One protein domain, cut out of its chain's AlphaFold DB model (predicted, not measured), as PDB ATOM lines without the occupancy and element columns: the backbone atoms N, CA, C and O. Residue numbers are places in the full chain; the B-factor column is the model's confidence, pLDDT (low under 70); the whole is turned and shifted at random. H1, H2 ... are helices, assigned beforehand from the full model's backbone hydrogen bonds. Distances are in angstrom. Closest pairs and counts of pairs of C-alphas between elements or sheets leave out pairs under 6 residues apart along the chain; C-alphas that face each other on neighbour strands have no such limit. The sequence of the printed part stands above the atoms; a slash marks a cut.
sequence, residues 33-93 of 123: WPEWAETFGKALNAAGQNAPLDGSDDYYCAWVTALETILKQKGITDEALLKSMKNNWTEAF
ATOM      1  N   TRP A  33      45.622 -39.434  26.557       96.06
ATOM      2  CA  TRP A  33      45.452 -40.581  25.652       96.06
ATOM      3  C   TRP A  33      44.578 -41.722  26.213       96.06
ATOM      4  O   TRP A  33      43.821 -42.302  25.437       96.06
ATOM      5  N   PRO A  34      44.608 -42.053  27.522       96.88
ATOM      6  CA  PRO A  34      43.662 -43.015  28.091       96.88
ATOM      7  C   PRO A  34      42.198 -42.566  27.993       96.88
ATOM      8  O   PRO A  34      41.339 -43.352  27.601       96.88
ATOM      9  N   GLU A  35      41.919 -41.293  28.288       95.75
ATOM     10  CA  GLU A  35      40.582 -40.695  28.147       95.75
ATOM     11  C   GLU A  35      40.115 -40.699  26.683       95.75
ATOM     12  O   GLU A  35      38.964 -41.034  26.382       95.75
ATOM     13  N   TRP A  36      41.036 -40.389  25.767       96.00
ATOM     14  CA  TRP A  36      40.823 -40.503  24.331       96.00
ATOM     15  C   TRP A  36      40.436 -41.926  23.932       96.00
ATOM     16  O   TRP A  36      39.393 -42.123  23.316       96.00
ATOM     17  N   ALA A  37      41.240 -42.921  24.312       94.12
ATOM     18  CA  ALA A  37      41.013 -44.316  23.950       94.12
ATOM     19  C   ALA A  37      39.665 -44.839  24.472       94.12
ATOM     20  O   ALA A  37      38.957 -45.537  23.746       94.12
ATOM     21  N   GLU A  38      39.277 -44.469  25.697       95.31
ATOM     22  CA  GLU A  38      37.974 -44.837  26.256       95.31
ATOM     23  C   GLU A  38      36.818 -44.224  25.449       95.31
ATOM     24  O   GLU A  38      35.874 -44.920  25.065       95.31
ATOM     25  N   THR A  39      36.890 -42.921  25.172       94.75
ATOM     26  CA  THR A  39      35.813 -42.201  24.477       94.75
ATOM     27  C   THR A  39      35.712 -42.621  23.015       94.75
ATOM     28  O   THR A  39      34.616 -42.870  22.511       94.75
ATOM     29  N   PHE A  40      36.851 -42.779  22.344       94.06
ATOM     30  CA  PHE A  40      36.921 -43.255  20.970       94.06
ATOM     31  C   PHE A  40      36.437 -44.700  20.840       94.06
ATOM     32  O   PHE A  40      35.664 -45.000  19.935       94.06
ATOM     33  N   GLY A  41      36.773 -45.583  21.787       91.81
ATOM     34  CA  GLY A  41      36.232 -46.944  21.822       91.81
ATOM     35  C   GLY A  41      34.703 -46.971  21.943       91.81
ATOM     36  O   GLY A  41      34.038 -47.748  21.257       91.81
ATOM     37  N   LYS A  42      34.115 -46.082  22.759       92.38
ATOM     38  CA  LYS A  42      32.650 -45.918  22.839       92.38
ATOM     39  C   LYS A  42      32.060 -45.407  21.520       92.38
ATOM     40  O   LYS A  42      31.039 -45.934  21.083       92.38
ATOM     41  N   ALA A  43      32.707 -44.437  20.874       90.06
ATOM     42  CA  ALA A  43      32.279 -43.911  19.577       90.06
ATOM     43  C   ALA A  43      32.332 -44.986  18.476       90.06
ATOM     44  O   ALA A  43      31.362 -45.150  17.738       90.06
ATOM     45  N   LEU A  44      33.405 -45.781  18.421       87.69
ATOM     46  CA  LEU A  44      33.528 -46.911  17.499       87.69
ATOM     47  C   LEU A  44      32.461 -47.978  17.755       87.69
ATOM     48  O   LEU A  44      31.857 -48.457  16.806       87.69
ATOM     49  N   ASN A  45      32.169 -48.325  19.011       86.62
ATOM     50  CA  ASN A  45      31.102 -49.285  19.326       86.62
ATOM     51  C   ASN A  45      29.706 -48.783  18.920       86.62
ATOM     52  O   ASN A  45      28.837 -49.582  18.569       86.62
ATOM     53  N   ALA A  46      29.470 -47.473  18.975       83.62
ATOM     54  CA  ALA A  46      28.226 -46.875  18.500       83.62
ATOM     55  C   ALA A  46      28.147 -46.861  16.960       83.62
ATOM     56  O   ALA A  46      27.095 -47.160  16.399       83.62
ATOM     57  N   ALA A  47      29.258 -46.561  16.277       79.44
ATOM     58  CA  ALA A  47      29.329 -46.480  14.816       79.44
ATOM     59  C   ALA A  47      29.390 -47.857  14.128       79.44
ATOM     60  O   ALA A  47      28.715 -48.081  13.125       79.44
ATOM     61  N   GLY A  48      30.130 -48.810  14.699       67.81
ATOM     62  CA  GLY A  48      30.324 -50.171  14.183       67.81
ATOM     63  C   GLY A  48      29.064 -51.040  14.185       67.81
ATOM     64  O   GLY A  48      29.076 -52.137  13.639       67.81
ATOM     65  N   GLN A  49      27.957 -50.548  14.747       62.41
ATOM     66  CA  GLN A  49      26.636 -51.145  14.547       62.41
ATOM     67  C   GLN A  49      26.085 -50.900  13.130       62.41
ATOM     68  O   GLN A  49      25.177 -51.615  12.717       62.41
ATOM     69  N   ASN A  50      26.629 -49.926  12.386       58.50
ATOM     70  CA  ASN A  50      26.082 -49.462  11.108       58.50
ATOM     71  C   ASN A  50      27.091 -49.406   9.941       58.50
ATOM     72  O   ASN A  50      26.657 -49.156   8.818       58.50
ATOM     73  N   ALA A  51      28.395 -49.636  10.157       56.72
ATOM     74  CA  ALA A  51      29.412 -49.513   9.103       56.72
ATOM     75  C   ALA A  51      30.656 -50.402   9.322       56.72
ATOM     76  O   ALA A  51      31.024 -50.674  10.471       56.72
ATOM     77  N   PRO A  52      31.335 -50.844   8.243       56.94
ATOM     78  CA  PRO A  52      32.647 -51.472   8.342       56.94
ATOM     79  C   PRO A  52      33.688 -50.435   8.794       56.94
ATOM     80  O   PRO A  52      33.969 -49.464   8.107       56.94
ATOM     81  N   LEU A  53      34.274 -50.638   9.975       61.53
ATOM     82  CA  LEU A  53      35.321 -49.777  10.541       61.53
ATOM     83  C   LEU A  53      36.693 -50.096   9.913       61.53
ATOM     84  O   LEU A  53      37.623 -50.493  10.612       61.53
ATOM     85  N   ASP A  54      36.805 -49.991   8.590       63.28
ATOM     86  CA  ASP A  54      37.972 -50.426   7.803       63.28
ATOM     87  C   ASP A  54      39.040 -49.339   7.577       63.28
ATOM     88  O   ASP A  54      40.015 -49.569   6.864       63.28
ATOM     89  N   GLY A  55      38.899 -48.179   8.225       60.31
ATOM     90  CA  GLY A  55      39.808 -47.037   8.065       60.31
ATOM     91  C   GLY A  55      39.361 -46.016   7.013       60.31
ATOM     92  O   GLY A  55      40.042 -45.006   6.845       60.31
ATOM     93  N   SER A  56      38.211 -46.248   6.374       72.50
ATOM     94  CA  SER A  56      37.521 -45.292   5.502       72.50
ATOM     95  C   SER A  56      36.865 -44.136   6.283       72.50
ATOM     96  O   SER A  56      37.037 -43.995   7.500       72.50
ATOM     97  N   ASP A  57      36.099 -43.288   5.591       81.31
ATOM     98  CA  ASP A  57      35.433 -42.100   6.144       81.31
ATOM     99  C   ASP A  57      34.653 -42.379   7.442       81.31
ATOM    100  O   ASP A  57      34.674 -41.557   8.360       81.31
ATOM    101  N   ASP A  58      34.015 -43.548   7.571       83.31
ATOM    102  CA  ASP A  58      33.235 -43.926   8.758       83.31
ATOM    103  C   ASP A  58      34.101 -44.031  10.025       83.31
ATOM    104  O   ASP A  58      33.689 -43.627  11.119       83.31
ATOM    105  N   TYR A  59      35.343 -44.505   9.881       86.62
ATOM    106  CA  TYR A  59      36.305 -44.582  10.977       86.62
ATOM    107  C   TYR A  59      36.700 -43.184  11.468       86.62
ATOM    108  O   TYR A  59      36.687 -42.907  12.672       86.62
ATOM    109  N   TYR A  60      36.996 -42.270  10.541       90.44
ATOM    110  CA  TYR A  60      37.340 -40.892  10.891       90.44
ATOM    111  C   TYR A  60      36.117 -40.071  11.331       90.44
ATOM    112  O   TYR A  60      36.260 -39.152  12.137       90.44
ATOM    113  N   CYS A  61      34.901 -40.438  10.924       89.81
ATOM    114  CA  CYS A  61      33.674 -39.874  11.488       89.81
ATOM    115  C   CYS A  61      33.504 -40.261  12.966       89.81
ATOM    116  O   CYS A  61      33.170 -39.406  13.796       89.81
ATOM    117  N   ALA A  62      33.798 -41.513  13.337       90.38
ATOM    118  CA  ALA A  62      33.846 -41.922  14.742       90.38
ATOM    119  C   ALA A  62      34.944 -41.167  15.519       90.38
ATOM    120  O   ALA A  62      34.751 -40.815  16.685       90.38
ATOM    121  N   TRP A  63      36.065 -40.850  14.863       93.31
ATOM    122  CA  TRP A  63      37.154 -40.047  15.431       93.31
ATOM    123  C   TRP A  63      36.703 -38.619  15.756       93.31
ATOM    124  O   TRP A  63      36.882 -38.148  16.881       93.31
ATOM    125  N   VAL A  64      36.061 -37.938  14.802       93.62
ATOM    126  CA  VAL A  64      35.500 -36.593  15.012       93.62
ATOM    127  C   VAL A  64      34.431 -36.617  16.106       93.62
ATOM    128  O   VAL A  64      34.451 -35.776  17.001       93.62
ATOM    129  N   THR A  65      33.564 -37.634  16.118       93.25
ATOM    130  CA  THR A  65      32.545 -37.813  17.167       93.25
ATOM    131  C   THR A  65      33.169 -37.926  18.563       93.25
ATOM    132  O   THR A  65      32.661 -37.350  19.532       93.25
ATOM    133  N   ALA A  66      34.283 -38.651  18.689       94.88
ATOM    134  CA  ALA A  66      35.005 -38.768  19.950       94.88
ATOM    135  C   ALA A  66      35.615 -37.425  20.388       94.88
ATOM    136  O   ALA A  66      35.459 -37.045  21.550       94.88
ATOM    137  N   LEU A  67      36.224 -36.670  19.461       94.88
ATOM    138  CA  LEU A  67      36.749 -35.324  19.735       94.88
ATOM    139  C   LEU A  67      35.653 -34.382  20.231       94.88
ATOM    140  O   LEU A  67      35.798 -33.781  21.292       94.88
ATOM    141  N   GLU A  68      34.539 -34.286  19.507       94.69
ATOM    142  CA  GLU A  68      33.409 -33.444  19.902       94.69
ATOM    143  C   GLU A  68      32.874 -33.834  21.283       94.69
ATOM    144  O   GLU A  68      32.518 -32.972  22.085       94.69
ATOM    145  N   THR A  69      32.831 -35.131  21.590       94.88
ATOM    146  CA  THR A  69      32.365 -35.628  22.889       94.88
ATOM    147  C   THR A  69      33.278 -35.178  24.025       94.88
ATOM    148  O   THR A  69      32.781 -34.635  25.013       94.88
ATOM    149  N   ILE A  70      34.594 -35.344  23.877       95.31
ATOM    150  CA  ILE A  70      35.568 -34.912  24.887       95.31
ATOM    151  C   ILE A  70      35.503 -33.395  25.062       95.31
ATOM    152  O   ILE A  70      35.384 -32.911  26.184       95.31
ATOM    153  N   LEU A  71      35.510 -32.629  23.968       93.62
ATOM    154  CA  LEU A  71      35.467 -31.167  24.035       93.62
ATOM    155  C   LEU A  71      34.193 -30.657  24.725       93.62
ATOM    156  O   LEU A  71      34.270 -29.716  25.517       93.62
ATOM    157  N   LYS A  72      33.044 -31.307  24.491       94.25
ATOM    158  CA  LYS A  72      31.793 -31.015  25.209       94.25
ATOM    159  C   LYS A  72      31.891 -31.339  26.697       94.25
ATOM    160  O   LYS A  72      31.495 -30.527  27.525       94.25
ATOM    161  N   GLN A  73      32.444 -32.497  27.058       93.75
ATOM    162  CA  GLN A  73      32.622 -32.891  28.463       93.75
ATOM    163  C   GLN A  73      33.563 -31.949  29.223       93.75
ATOM    164  O   GLN A  73      33.366 -31.712  30.413       93.75
ATOM    165  N   LYS A  74      34.562 -31.385  28.538       91.19
ATOM    166  CA  LYS A  74      35.483 -30.385  29.093       91.19
ATOM    167  C   LYS A  74      34.902 -28.964  29.110       91.19
ATOM    168  O   LYS A  74      35.572 -28.065  29.605       91.19
ATOM    169  N   GLY A  75      33.701 -28.747  28.567       91.12
ATOM    170  CA  GLY A  75      33.074 -27.425  28.470       91.12
ATOM    171  C   GLY A  75      33.771 -26.465  27.500       91.12
ATOM    172  O   GLY A  75      33.553 -25.263  27.580       91.12
ATOM    173  N   ILE A  76      34.618 -26.980  26.603       89.31
ATOM    174  CA  ILE A  76      35.334 -26.181  25.591       89.31
ATOM    175  C   ILE A  76      34.393 -25.810  24.439       89.31
ATOM    176  O   ILE A  76      34.559 -24.784  23.787       89.31
ATOM    177  N   THR A  77      33.409 -26.664  24.172       90.75
ATOM    178  CA  THR A  77      32.373 -26.443  23.166       90.75
ATOM    179  C   THR A  77      31.043 -26.993  23.666       90.75
ATOM    180  O   THR A  77      30.995 -27.743  24.643       90.75
ATOM    181  N   ASP A  78      29.964 -26.668  22.970       91.62
ATOM    182  CA  ASP A  78      28.649 -27.257  23.177       91.62
ATOM    183  C   ASP A  78      27.999 -27.628  21.832       91.62
ATOM    184  O   ASP A  78      28.515 -27.339  20.748       91.62
ATOM    185  N   GLU A  79      26.868 -28.331  21.891       90.25
ATOM    186  CA  GLU A  79      26.158 -28.765  20.685       90.25
ATOM    187  C   GLU A  79      25.647 -27.584  19.846       90.25
ATOM    188  O   GLU A  79      25.646 -27.657  18.615       90.25
ATOM    189  N   ALA A  80      25.247 -26.483  20.487       90.88
ATOM    190  CA  ALA A  80      24.750 -25.307  19.788       90.88
ATOM    191  C   ALA A  80      25.876 -24.615  19.006       90.88
ATOM    192  O   ALA A  80      25.674 -24.239  17.850       90.88
ATOM    193  N   LEU A  81      27.070 -24.515  19.593       90.94
ATOM    194  CA  LEU A  81      28.257 -23.932  18.985       90.94
ATOM    195  C   LEU A  81      28.731 -24.755  17.783       90.94
ATOM    196  O   LEU A  81      28.926 -24.196  16.702       90.94
ATOM    197  N   LEU A  82      28.849 -26.080  17.936       91.12
ATOM    198  CA  LEU A  82      29.229 -26.982  16.840       91.12
ATOM    199  C   LEU A  82      28.219 -26.915  15.687       91.12
ATOM    200  O   LEU A  82      28.600 -26.782  14.521       91.12
ATOM    201  N   LYS A  83      26.922 -26.942  16.011       92.00
ATOM    202  CA  LYS A  83      25.849 -26.835  15.019       92.00
ATOM    203  C   LYS A  83      25.871 -25.486  14.306       92.00
ATOM    204  O   LYS A  83      25.754 -25.450  13.083       92.00
ATOM    205  N   SER A  84      26.048 -24.389  15.042       92.50
ATOM    206  CA  SER A  84      26.161 -23.054  14.453       92.50
ATOM    207  C   SER A  84      27.364 -22.970  13.522       92.50
ATOM    208  O   SER A  84      27.216 -22.498  12.401       92.50
ATOM    209  N   MET A  85      28.526 -23.485  13.929       92.38
ATOM    210  CA  MET A  85      29.724 -23.461  13.094       92.38
ATOM    211  C   MET A  85      29.527 -24.257  11.797       92.38
ATOM    212  O   MET A  85      29.857 -23.770  10.716       92.38
ATOM    213  N   LYS A  86      28.918 -25.447  11.877       91.81
ATOM    214  CA  LYS A  86      28.585 -26.264  10.700       91.81
ATOM    215  C   LYS A  86      27.629 -25.545   9.746       91.81
ATOM    216  O   LYS A  86      27.835 -25.575   8.531       91.81
ATOM    217  N   ASN A  87      26.600 -24.894  10.286       93.81
ATOM    218  CA  ASN A  87      25.637 -24.141   9.488       93.81
ATOM    219  C   ASN A  87      26.311 -22.953   8.797       93.81
ATOM    220  O   ASN A  87      26.184 -22.819   7.585       93.81
ATOM    221  N   ASN A  88      27.106 -22.168   9.528       94.06
ATOM    222  CA  ASN A  88      27.799 -21.002   8.982       94.06
ATOM    223  C   ASN A  88      28.767 -21.390   7.853       94.06
ATOM    224  O   ASN A  88      28.862 -20.690   6.846       94.06
ATOM    225  N   TRP A  89      29.456 -22.528   7.986       93.69
ATOM    226  CA  TRP A  89      30.267 -23.101   6.909       93.69
ATOM    227  C   TRP A  89      29.440 -23.510   5.697       93.69
ATOM    228  O   TRP A  89      29.826 -23.214   4.566       93.69
ATOM    229  N   THR A  90      28.309 -24.176   5.922       93.75
ATOM    230  CA  THR A  90      27.420 -24.622   4.841       93.75
ATOM    231  C   THR A  90      26.865 -23.425   4.071       93.75
ATOM    232  O   THR A  90      26.926 -23.397   2.844       93.75
ATOM    233  N   GLU A  91      26.383 -22.405   4.779       93.88
ATOM    234  CA  GLU A  91      25.873 -21.168   4.187       93.88
ATOM    235  C   GLU A  91      26.958 -20.424   3.405       93.88
ATOM    236  O   GLU A  91      26.732 -20.047   2.255       93.88
ATOM    237  N   ALA A  92      28.156 -20.273   3.979       93.44
ATOM    238  CA  ALA A  92      29.268 -19.621   3.298       93.44
ATOM    239  C   ALA A  92      29.681 -20.375   2.031       93.44
ATOM    240  O   ALA A  92      29.906 -19.750   0.996       93.44
ATOM    241  N   PHE A  93      29.742 -21.707   2.080       92.31
ATOM    242  CA  PHE A  93      30.055 -22.521   0.908       92.31
ATOM    243  C   PHE A  93      29.015 -22.332  -0.204       92.31
ATOM    244  O   PHE A  93      29.387 -22.096  -1.349       92.31
TER     245      PHE A  93
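This is residues 33 to 93 of the 123 residues of the protein "Nitrile hydratase accessory protein" of Rhodobacteraceae bacterium (UniProt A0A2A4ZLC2). Three helices follow one another in a zigzag: H1 and H2 cross near their middles as an X, and H3 folds back from the far end of H2 to open a V with it. Residues 83 to 93 of H3 stick out as a free arm. The printed part has 61 residues with three named helices, in the order H1, H2, H3, and no named strand; the class is all helix. The whole is only just loose, close to compact, with a radius of gyration of the C-alphas of 13.1 A and spans of 32 by 26 by 17 A.

H1, residues 33 to 47, begins with C-alpha 33 at (45.452, -40.581, 25.652) and is 20.3 A long from first to last C-alpha. H2, residues 57 to 73, begins with C-alpha 57 at (35.433, -42.100, 6.144) and is the longest helix, 24.3 A. H3, residues 79 to 93, measures 21.1 A and ends with C-alpha 93 at (30.055, -22.521, 0.908).

H1 and H2 touch, and their closest C-alphas, those of Phe 40 and Ala 66, are 5.0 A apart. They run opposite ways at a steep tilt of 55 degrees. H2 and H3 are close but not clearly touching; their closest C-alphas, those of Lys 72 and Glu 79, are 7.6 A apart. They run opposite ways at a steep tilt of 48 degrees. H1 and H3 are apart. In H1, H2 and H3 every O i to N i+4 pair is within hydrogen-bond range.

The two C-alphas farthest apart, those of Pro 34 and Ala 92, are 37.0 A apart. The printed part has no cut. The link from H1 to H2 is short, with 9 residues, and the link from H2 to H3 is tight, with 5. The mean pLDDT of the printed part is 87.4, and residues 48 to 55 are under 70.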